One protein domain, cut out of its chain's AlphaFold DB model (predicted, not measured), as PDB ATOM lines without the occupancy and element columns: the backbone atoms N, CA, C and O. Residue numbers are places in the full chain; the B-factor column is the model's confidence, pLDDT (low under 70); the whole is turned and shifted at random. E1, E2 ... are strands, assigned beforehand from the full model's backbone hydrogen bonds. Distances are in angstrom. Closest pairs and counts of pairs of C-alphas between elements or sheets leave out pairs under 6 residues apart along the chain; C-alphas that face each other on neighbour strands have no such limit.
ATOM      1  N   LYS A  25      -1.575 -51.707 -42.836       96.56
ATOM      2  CA  LYS A  25      -2.918 -52.289 -42.747       96.56
ATOM      3  C   LYS A  25      -3.985 -51.357 -43.309       96.56
ATOM      4  O   LYS A  25      -3.812 -50.139 -43.396       96.56
ATOM      5  N   HIS A  26      -5.098 -51.971 -43.699       96.31
ATOM      6  CA  HIS A  26      -6.254 -51.293 -44.274       96.31
ATOM      7  C   HIS A  26      -7.315 -51.115 -43.206       96.31
ATOM      8  O   HIS A  26      -7.548 -51.996 -42.378       96.31
ATOM      9  N   TYR A  27      -7.957 -49.960 -43.236       97.12
ATOM     10  CA  TYR A  27      -9.007 -49.601 -42.308       97.12
ATOM     11  C   TYR A  27     -10.163 -48.976 -43.068       97.12
ATOM     12  O   TYR A  27      -9.964 -48.257 -44.045       97.12
ATOM     13  N   ARG A  28     -11.374 -49.206 -42.571       97.25
ATOM     14  CA  ARG A  28     -12.560 -48.458 -42.971       97.25
ATOM     15  C   ARG A  28     -12.855 -47.399 -41.921       97.25
ATOM     16  O   ARG A  28     -13.097 -47.727 -40.755       97.25
ATOM     17  N   LEU A  29     -12.832 -46.138 -42.338       97.31
ATOM     18  CA  LEU A  29     -13.276 -45.004 -41.541       97.31
ATOM     19  C   LEU A  29     -14.770 -44.800 -41.777       97.31
ATOM     20  O   LEU A  29     -15.210 -44.671 -42.915       97.31
ATOM     21  N   ILE A  30     -15.543 -44.752 -40.697       97.12
ATOM     22  CA  ILE A  30     -16.986 -44.496 -40.730       97.12
ATOM     23  C   ILE A  30     -17.277 -43.329 -39.801       97.12
ATOM     24  O   ILE A  30     -16.823 -43.314 -38.654       97.12
ATOM     25  N   THR A  31     -18.064 -42.373 -40.268       96.00
ATOM     26  CA  THR A  31     -18.532 -41.253 -39.454       96.00
ATOM     27  C   THR A  31     -20.034 -41.346 -39.222       96.00
ATOM     28  O   THR A  31     -20.782 -41.933 -40.002       96.00
ATOM     29  N   ASP A  32     -20.474 -40.778 -38.109       96.81
ATOM     30  CA  ASP A  32     -21.882 -40.636 -37.770       96.81
ATOM     31  C   ASP A  32     -22.116 -39.180 -37.366       96.81
ATOM     32  O   ASP A  32     -21.712 -38.741 -36.281       96.81
ATOM     33  N   PHE A  33     -22.692 -38.415 -38.290       95.94
ATOM     34  CA  PHE A  33     -23.102 -37.034 -38.082       95.94
ATOM     35  C   PHE A  33     -24.245 -36.654 -39.028       95.94
ATOM     36  O   PHE A  33     -24.479 -37.306 -40.044       95.94
ATOM     37  N   THR A  34     -24.919 -35.549 -38.719       97.31
ATOM     38  CA  THR A  34     -25.814 -34.846 -39.651       97.31
ATOM     39  C   THR A  34     -25.319 -33.419 -39.851       97.31
ATOM     40  O   THR A  34     -24.851 -32.800 -38.894       97.31
ATOM     41  N   CYS A  35     -25.420 -32.882 -41.067       96.62
ATOM     42  CA  CYS A  35     -25.024 -31.508 -41.367       96.62
ATOM     43  C   CYS A  35     -26.041 -30.797 -42.260       96.62
ATOM     44  O   CYS A  35     -26.825 -31.444 -42.955       96.62
ATOM     45  N   GLN A  36     -26.007 -29.465 -42.225       96.50
ATOM     46  CA  GLN A  36     -26.744 -28.598 -43.141       96.50
ATOM     47  C   GLN A  36     -25.799 -27.525 -43.707       96.50
ATOM     48  O   GLN A  36     -25.149 -26.825 -42.919       96.50
ATOM     49  N   PRO A  37     -25.721 -27.350 -45.040       96.44
ATOM     50  CA  PRO A  37     -26.323 -28.185 -46.093       96.44
ATOM     51  C   PRO A  37     -25.844 -29.648 -46.071       96.44
ATOM     52  O   PRO A  37     -24.880 -29.983 -45.388       96.44
ATOM     53  N   GLN A  38     -26.525 -30.540 -46.795       93.81
ATOM     54  CA  GLN A  38     -26.071 -31.927 -46.921       93.81
ATOM     55  C   GLN A  38     -24.739 -31.991 -47.693       93.81
ATOM     56  O   GLN A  38     -24.480 -31.151 -48.550       93.81
ATOM     57  N   ASP A  39     -23.893 -32.975 -47.365       93.25
ATOM     58  CA  ASP A  39     -22.621 -33.267 -48.051       93.25
ATOM     59  C   ASP A  39     -21.605 -32.102 -48.041       93.25
ATOM     60  O   ASP A  39     -20.604 -32.106 -48.751       93.25
ATOM     61  N   SER A  40     -21.798 -31.122 -47.154       96.88
ATOM     62  CA  SER A  40     -20.924 -29.953 -46.994       96.88
ATOM     63  C   SER A  40     -19.755 -30.192 -46.024       96.88
ATOM     64  O   SER A  40     -19.227 -29.245 -45.430       96.88
ATOM     65  N   VAL A  41     -19.381 -31.450 -45.790       97.44
ATOM     66  CA  VAL A  41     -18.290 -31.848 -44.888       97.44
ATOM     67  C   VAL A  41     -17.467 -32.949 -45.543       97.44
ATOM     68  O   VAL A  41     -18.021 -33.965 -45.956       97.44
ATOM     69  N   LEU A  42     -16.146 -32.777 -45.564       97.81
ATOM     70  CA  LEU A  42     -15.190 -33.822 -45.948       97.81
ATOM     71  C   LEU A  42     -14.385 -34.281 -44.735       97.81
ATOM     72  O   LEU A  42     -14.199 -33.532 -43.769       97.81
ATOM     73  N   ILE A  43     -13.865 -35.500 -44.802       97.88
ATOM     74  CA  ILE A  43     -12.956 -36.055 -43.803       97.88
ATOM     75  C   ILE A  43     -11.547 -36.028 -44.368       97.88
ATOM     76  O   ILE A  43     -11.285 -36.584 -45.428       97.88
ATOM     77  N   LYS A  44     -10.614 -35.416 -43.646       98.19
ATOM     78  CA  LYS A  44      -9.195 -35.432 -43.997       98.19
ATOM     79  C   LYS A  44      -8.406 -36.216 -42.970       98.19
ATOM     80  O   LYS A  44      -8.431 -35.883 -41.785       98.19
ATOM     81  N   MET A  45      -7.663 -37.204 -43.442       98.00
ATOM     82  CA  MET A  45      -6.634 -37.895 -42.682       98.00
ATOM     83  C   MET A  45      -5.257 -37.403 -43.115       98.00
ATOM     84  O   MET A  45      -4.955 -37.373 -44.304       98.00
ATOM     85  N   GLU A  46      -4.427 -37.027 -42.152       98.12
ATOM     86  CA  GLU A  46      -3.031 -36.627 -42.368       98.12
ATOM     87  C   GLU A  46      -2.125 -37.603 -41.621       98.12
ATOM     88  O   GLU A  46      -2.369 -37.886 -40.445       98.12
ATOM     89  N   PHE A  47      -1.094 -38.112 -42.293       97.69
ATOM     90  CA  PHE A  47      -0.131 -39.070 -41.754       97.69
ATOM     91  C   PHE A  47       1.222 -38.401 -41.577       97.69
ATOM     92  O   PHE A  47       1.698 -37.708 -42.476       97.69
ATOM     93  N   TYR A  48       1.862 -38.647 -40.440       96.56
ATOM     94  CA  TYR A  48       3.115 -38.000 -40.079       96.56
ATOM     95  C   TYR A  48       4.162 -39.036 -39.685       96.56
ATOM     96  O   TYR A  48       3.839 -40.039 -39.040       96.56
ATOM     97  N   GLU A  49       5.420 -38.777 -40.023       94.69
ATOM     98  CA  GLU A  49       6.554 -39.518 -39.460       94.69
ATOM     99  C   GLU A  49       6.858 -39.050 -38.021       94.69
ATOM    100  O   GLU A  49       6.273 -38.092 -37.510       94.69
ATOM    101  N   ARG A  50       7.820 -39.699 -37.351       91.19
ATOM    102  CA  ARG A  50       8.163 -39.421 -35.941       91.19
ATOM    103  C   ARG A  50       8.614 -37.978 -35.676       91.19
ATOM    104  O   ARG A  50       8.379 -37.475 -34.583       91.19
ATOM    105  N   SER A  51       9.250 -37.324 -36.650       91.50
ATOM    106  CA  SER A  51       9.690 -35.923 -36.543       91.50
ATOM    107  C   SER A  51       8.523 -34.923 -36.520       91.50
ATOM    108  O   SER A  51       8.721 -33.761 -36.177       91.50
ATOM    109  N   GLY A  52       7.316 -35.362 -36.900       91.38
ATOM    110  CA  GLY A  52       6.157 -34.502 -37.129       91.38
ATOM    111  C   GLY A  52       5.990 -34.043 -38.580       91.38
ATOM    112  O   GLY A  52       5.000 -33.381 -38.888       91.38
ATOM    113  N   LYS A  53       6.901 -34.401 -39.495       94.88
ATOM    114  CA  LYS A  53       6.749 -34.112 -40.928       94.88
ATOM    115  C   LYS A  53       5.555 -34.875 -41.517       94.88
ATOM    116  O   LYS A  53       5.401 -36.075 -41.300       94.88
ATOM    117  N   LEU A  54       4.728 -34.169 -42.289       97.12
ATOM    118  CA  LEU A  54       3.625 -34.743 -43.062       97.12
ATOM    119  C   LEU A  54       4.183 -35.617 -44.195       97.12
ATOM    120  O   LEU A  54       4.991 -35.147 -44.994       97.12
ATOM    121  N   ILE A  55       3.734 -36.868 -44.272       97.25
ATOM    122  CA  ILE A  55       4.165 -37.840 -45.290       97.25
ATOM    123  C   ILE A  55       3.032 -38.283 -46.220       97.25
ATOM    124  O   ILE A  55       3.287 -38.918 -47.238       97.25
ATOM    125  N   GLY A  56       1.782 -37.949 -45.898       97.56
ATOM    126  CA  GLY A  56       0.651 -38.260 -46.763       97.56
ATOM    127  C   GLY A  56      -0.665 -37.693 -46.255       97.56
ATOM    128  O   GLY A  56      -0.831 -37.442 -45.061       97.56
ATOM    129  N   THR A  57      -1.609 -37.547 -47.179       97.88
ATOM    130  CA  THR A  57      -2.964 -37.066 -46.908       97.88
ATOM    131  C   THR A  57      -3.965 -37.939 -47.653       97.88
ATOM    132  O   THR A  57      -3.750 -38.272 -48.815       97.88
ATOM    133  N   CYS A  58      -5.068 -38.283 -46.997       97.62
ATOM    134  CA  CYS A  58      -6.228 -38.923 -47.604       97.62
ATOM    135  C   CYS A  58      -7.458 -38.052 -47.333       97.62
ATOM    136  O   CYS A  58      -7.685 -37.649 -46.191       97.62
ATOM    137  N   VAL A  59      -8.227 -37.734 -48.372       97.94
ATOM    138  CA  VAL A  59      -9.485 -36.986 -48.250       97.94
ATOM    139  C   VAL A  59     -10.618 -37.908 -48.671       97.94
ATOM    140  O   VAL A  59     -10.560 -38.512 -49.736       97.94
ATOM    141  N   LEU A  60     -11.620 -38.021 -47.810       97.44
ATOM    142  CA  LEU A  60     -12.799 -38.855 -47.977       97.44
ATOM    143  C   LEU A  60     -14.044 -37.972 -47.902       97.44
ATOM    144  O   LEU A  60     -14.032 -36.911 -47.265       97.44
ATOM    145  N   ASP A  61     -15.135 -38.448 -48.487       96.62
ATOM    146  CA  ASP A  61     -16.444 -37.840 -48.291       96.62
ATOM    147  C   ASP A  61     -16.854 -37.865 -46.818       96.62
ATOM    148  O   ASP A  61     -16.326 -38.632 -46.006       96.62
ATOM    149  N   GLY A  62     -17.852 -37.050 -46.473       94.69
ATOM    150  CA  GLY A  62     -18.357 -36.922 -45.111       94.69
ATOM    151  C   GLY A  62     -18.641 -38.262 -44.434       94.69
ATOM    152  O   GLY A  62     -18.298 -38.412 -43.270       94.69
ATOM    153  N   LYS A  63     -19.169 -39.256 -45.161       94.19
ATOM    154  CA  LYS A  63     -19.513 -40.599 -44.644       94.19
ATOM    155  C   LYS A  63     -18.298 -41.481 -44.302       94.19
ATOM    156  O   LYS A  63     -18.460 -42.503 -43.632       94.19
ATOM    157  N   GLY A  64     -17.095 -41.087 -44.719       95.94
ATOM    158  CA  GLY A  64     -15.869 -41.870 -44.591       95.94
ATOM    159  C   GLY A  64     -15.585 -42.743 -45.815       95.94
ATOM    160  O   GLY A  64     -16.059 -42.465 -46.913       95.94
ATOM    161  N   GLY A  65     -14.770 -43.779 -45.636       96.62
ATOM    162  CA  GLY A  65     -14.243 -44.602 -46.725       96.62
ATOM    163  C   GLY A  65     -13.062 -45.468 -46.292       96.62
ATOM    164  O   GLY A  65     -12.724 -45.533 -45.106       96.62
ATOM    165  N   ASP A  66     -12.446 -46.144 -47.257       96.69
ATOM    166  CA  ASP A  66     -11.294 -47.011 -47.016       96.69
ATOM    167  C   ASP A  66      -9.982 -46.224 -47.049       96.69
ATOM    168  O   ASP A  66      -9.793 -45.301 -47.840       96.69
ATOM    169  N   VAL A  67      -9.064 -46.595 -46.162       96.19
ATOM    170  CA  VAL A  67      -7.770 -45.942 -46.011       96.19
ATOM    171  C   VAL A  67      -6.699 -46.953 -45.622       96.19
ATOM    172  O   VAL A  67      -6.901 -47.819 -44.769       96.19
ATOM    173  N   THR A  68      -5.524 -46.834 -46.230       97.12
ATOM    174  CA  THR A  68      -4.337 -47.595 -45.830       97.12
ATOM    175  C   THR A  68      -3.496 -46.752 -44.890       97.12
ATOM    176  O   THR A  68      -3.145 -45.621 -45.229       97.12
ATOM    177  N   TYR A  69      -3.133 -47.296 -43.729       97.44
ATOM    178  CA  TYR A  69      -2.177 -46.631 -42.848       97.44
ATOM    179  C   TYR A  69      -0.754 -46.804 -43.414       97.44
ATOM    180  O   TYR A  69      -0.306 -47.948 -43.554       97.44
ATOM    181  N   PRO A  70      -0.036 -45.721 -43.783       97.25
ATOM    182  CA  PRO A  70       1.257 -45.839 -44.459       97.25
ATOM    183  C   PRO A  70       2.314 -46.560 -43.614       97.25
ATOM    184  O   PRO A  70       2.321 -46.450 -42.389       97.25
ATOM    185  N   MET A  71       3.243 -47.260 -44.274       96.88
ATOM    186  CA  MET A  71       4.331 -47.982 -43.596       96.88
ATOM    187  C   MET A  71       5.221 -47.059 -42.757       96.88
ATOM    188  O   MET A  71       5.605 -47.417 -41.646       96.88
ATOM    189  N   ASP A  72       5.483 -45.852 -43.256       95.75
ATOM    190  CA  ASP A  72       6.409 -44.904 -42.627       95.75
ATOM    191  C   ASP A  72       5.716 -43.969 -41.621       95.75
ATOM    192  O   ASP A  72       6.353 -43.116 -40.995       95.75
ATOM    193  N   ALA A  73       4.401 -44.128 -41.429       96.19
ATOM    194  CA  ALA A  73       3.645 -43.319 -40.488       96.19
ATOM    195  C   ALA A  73       3.964 -43.706 -39.034       96.19
ATOM    196  O   ALA A  73       4.096 -44.879 -38.658       96.19
ATOM    197  N   TYR A  74       4.093 -42.680 -38.197       94.31
ATOM    198  CA  TYR A  74       4.231 -42.792 -36.747       94.31
ATOM    199  C   TYR A  74       2.937 -42.408 -36.032       94.31
ATOM    200  O   TYR A  74       2.553 -43.038 -35.052       94.31
ATOM    201  N   PHE A  75       2.248 -41.380 -36.525       94.94
ATOM    202  CA  PHE A  75       0.952 -40.958 -36.006       94.94
ATOM    203  C   PHE A  75       0.110 -40.342 -37.117       94.94
ATOM    204  O   PHE A  75       0.596 -40.085 -38.222       94.94
ATOM    205  N   TYR A  76      -1.169 -40.136 -36.839       96.31
ATOM    206  CA  TYR A  76      -2.092 -39.527 -37.781       96.31
ATOM    207  C   TYR A  76      -3.040 -38.566 -37.082       96.31
ATOM    208  O   TYR A  76      -3.174 -38.544 -35.853       96.31
ATOM    209  N   SER A  77      -3.704 -37.755 -37.891       95.81
ATOM    210  CA  SER A  77      -4.823 -36.947 -37.443       95.81
ATOM    211  C   SER A  77      -6.016 -37.115 -38.365       95.81
ATOM    212  O   SER A  77      -5.847 -37.388 -39.551       95.81
ATOM    213  N   ILE A  78      -7.211 -36.945 -37.809       96.94
ATOM    214  CA  ILE A  78      -8.470 -36.888 -38.550       96.94
ATOM    215  C   ILE A  78      -9.051 -35.499 -38.331       96.94
ATOM    216  O   ILE A  78      -9.134 -35.033 -37.196       96.94
ATOM    217  N   SER A  79      -9.452 -34.827 -39.401       96.31
ATOM    218  CA  SER A  79     -10.083 -33.510 -39.346       96.31
ATOM    219  C   SER A  79     -11.350 -33.484 -40.189       96.31
ATOM    220  O   SER A  79     -11.397 -34.089 -41.257       96.31
ATOM    221  N   LEU A  80     -12.354 -32.737 -39.733       96.56
ATOM    222  CA  LEU A  80     -13.498 -32.371 -40.570       96.56
ATOM    223  C   LEU A  80     -13.166 -31.085 -41.329       96.56
ATOM    224  O   LEU A  80     -12.812 -30.085 -40.697       96.56
ATOM    225  N   ILE A  81     -13.306 -31.104 -42.650       97.06
ATOM    226  CA  ILE A  81     -13.198 -29.919 -43.505       97.06
ATOM    227  C   ILE A  81     -14.601 -29.358 -43.715       97.06
ATOM    228  O   ILE A  81     -15.500 -30.068 -44.163       97.06
ATOM    229  N   ASN A  82     -14.775 -28.076 -43.399       95.88
ATOM    230  CA  ASN A  82     -16.003 -27.350 -43.689       95.88
ATOM    231  C   ASN A  82     -16.028 -26.953 -45.179       95.88
ATOM    232  O   ASN A  82     -15.175 -26.183 -45.612       95.88
ATOM    233  N   MET A  83     -17.014 -27.450 -45.931       95.88
ATOM    234  CA  MET A  83     -17.275 -27.115 -47.339       95.88
ATOM    235  C   MET A  83     -18.583 -26.318 -47.488       95.88
ATOM    236  O   MET A  83     -19.422 -26.620 -48.331       95.88
ATOM    237  N   GLY A  84     -18.796 -25.320 -46.627       95.75
ATOM    238  CA  GLY A  84     -20.032 -24.523 -46.581       95.75
ATOM    239  C   GLY A  84     -21.074 -25.020 -45.572       95.75
ATOM    240  O   GLY A  84     -22.212 -24.552 -45.583       95.75
ATOM    241  N   MET A  85     -20.684 -25.935 -44.684       96.00
ATOM    242  CA  MET A  85     -21.460 -26.381 -43.530       96.00
ATOM    243  C   MET A  85     -21.747 -25.213 -42.582       96.00
ATOM    244  O   MET A  85     -20.838 -24.482 -42.176       96.00
ATOM    245  N   ARG A  86     -23.023 -25.076 -42.219       96.12
ATOM    246  CA  ARG A  86     -23.532 -24.100 -41.245       96.12
ATOM    247  C   ARG A  86     -23.859 -24.754 -39.910       96.12
ATOM    248  O   ARG A  86     -23.613 -24.164 -38.866       96.12
ATOM    249  N   GLU A  87     -24.371 -25.980 -39.954       96.62
ATOM    250  CA  GLU A  87     -24.743 -26.751 -38.772       96.62
ATOM    251  C   GLU A  87     -24.176 -28.167 -38.858       96.62
ATOM    252  O   GLU A  87     -24.174 -28.788 -39.925       96.62
ATOM    253  N   LEU A  88     -23.719 -28.688 -37.718       96.44
ATOM    254  CA  LEU A  88     -23.180 -30.037 -37.587       96.44
ATOM    255  C   LEU A  88     -23.570 -30.631 -36.235       96.44
ATOM    256  O   LEU A  88     -23.197 -30.111 -35.186       96.44
ATOM    257  N   ASN A  89     -24.250 -31.772 -36.273       96.38
ATOM    258  CA  ASN A  89     -24.452 -32.633 -35.115       96.38
ATOM    259  C   ASN A  89     -23.571 -33.873 -35.282       96.38
ATOM    260  O   ASN A  89     -23.899 -34.776 -36.052       96.38
ATOM    261  N   PHE A  90     -22.424 -33.876 -34.606       95.50
ATOM    262  CA  PHE A  90     -21.429 -34.939 -34.694       95.50
ATOM    263  C   PHE A  90     -21.576 -35.927 -33.537       95.50
ATOM    264  O   PHE A  90     -21.577 -35.521 -32.375       95.50
ATOM    265  N   ARG A  91     -21.651 -37.227 -33.845       95.62
ATOM    266  CA  ARG A  91     -21.830 -38.286 -32.841       95.62
ATOM    267  C   ARG A  91     -20.551 -39.077 -32.604       95.62
ATOM    268  O   ARG A  91     -20.150 -39.240 -31.458       95.62
ATOM    269  N   LYS A  92     -19.923 -39.608 -33.661       94.88
ATOM    270  CA  LYS A  92     -18.714 -40.448 -33.538       94.88
ATOM    271  C   LYS A  92     -17.966 -40.638 -34.857       94.88
ATOM    272  O   LYS A  92     -18.538 -40.536 -35.940       94.88
ATOM    273  N   ILE A  93     -16.699 -41.027 -34.726       95.44
ATOM    274  CA  ILE A  93     -15.893 -41.681 -35.763       95.44
ATOM    275  C   ILE A  93     -15.622 -43.118 -35.312       95.44
ATOM    276  O   ILE A  93     -15.422 -43.377 -34.125       95.44
ATOM    277  N   LYS A  94     -15.608 -44.052 -36.259       96.06
ATOM    278  CA  LYS A  94     -15.163 -45.433 -36.070       96.06
ATOM    279  C   LYS A  94     -14.061 -45.752 -37.071       96.06
ATOM    280  O   LYS A  94     -14.171 -45.400 -38.242       96.06
ATOM    281  N   LEU A  95     -13.042 -46.464 -36.606       96.25
ATOM    282  CA  LEU A  95     -12.018 -47.089 -37.436       96.25
ATOM    283  C   LEU A  95     -12.115 -48.595 -37.233       96.25
ATOM    284  O   LEU A  95     -12.088 -49.068 -36.097       96.25
ATOM    285  N   ILE A  96     -12.267 -49.333 -38.325       96.44
ATOM    286  CA  ILE A  96     -12.432 -50.787 -38.304       96.44
ATOM    287  C   ILE A  96     -11.351 -51.384 -39.192       96.44
ATOM    288  O   ILE A  96     -11.181 -50.934 -40.322       96.44
ATOM    289  N   HIS A  97     -10.614 -52.373 -38.686       95.00
ATOM    290  CA  HIS A  97      -9.649 -53.104 -39.503       95.00
ATOM    291  C   HIS A  97     -10.372 -53.785 -40.671       95.00
ATOM    292  O   HIS A  97     -11.377 -54.468 -40.468       95.00
ATOM    293  N   ALA A  98      -9.867 -53.591 -41.884       88.75
ATOM    294  CA  ALA A  98     -10.410 -54.167 -43.103       88.75
ATOM    295  C   ALA A  98      -9.377 -55.115 -43.719       88.75
ATOM    296  O   ALA A  98      -8.199 -54.781 -43.849       88.75
ATOM    297  N   SER A  99      -9.800 -56.310 -44.118       79.94
ATOM    298  CA  SER A  99      -9.023 -57.099 -45.069       79.94
ATOM    299  C   SER A  99      -9.143 -56.441 -46.443       79.94
ATOM    300  O   SER A  99     -10.234 -56.028 -46.839       79.94
TER     301      SER A  99
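This is residues 25 to 99 of the 105 residues of an uncharacterized protein of Lactococcus garvieae (UniProt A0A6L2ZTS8). Two small, strongly twisted three-strand sheets lie partly face to face, nearer where E4 comes by E2 and E3 and open between E5 and E6. The 75 printed residues hold six strands, E1 to E6, and no named helix: all strand, in antiparallel sheets E4-E1-E6 and E3-E2-E5. The whole is only just compact, close to loose, with a radius of gyration of the C-alphas of 13.1 A and spans of 37 by 27 by 16 A.

E1, residues 26 to 36, pairs with E6, residues 87 to 98 (N 30 and O 94, 2.9 A), and with E4, residues 64 to 68 (N 29 and O 65, 2.8 A). E2, residues 41 to 48, forms a hairpin with E3, residues 54 to 61 (N 45 and O 58, 2.8 A), and pairs with E5, residues 75 to 82 (N 44 and O 79, 2.8 A). The closest C-alphas of E2 and E4, Ile 43 and Gly 64, are 6.6 A apart. E5 and E6 are apart.

E1 begins at C-alpha 26 (-6.254, -51.293, -44.274), spans 30.6 A and bends by 55 degrees at residue 33. E6 spans 31.2 A, bends by 54 degrees at residue 91 and ends at C-alpha 98 (-10.410, -54.167, -43.103).

The farthest C-alphas, Pro 37 and Ser 51, are 38.1 A apart. The printed part has no cut, no link is long, and no printed residue is under 70 in pLDDT.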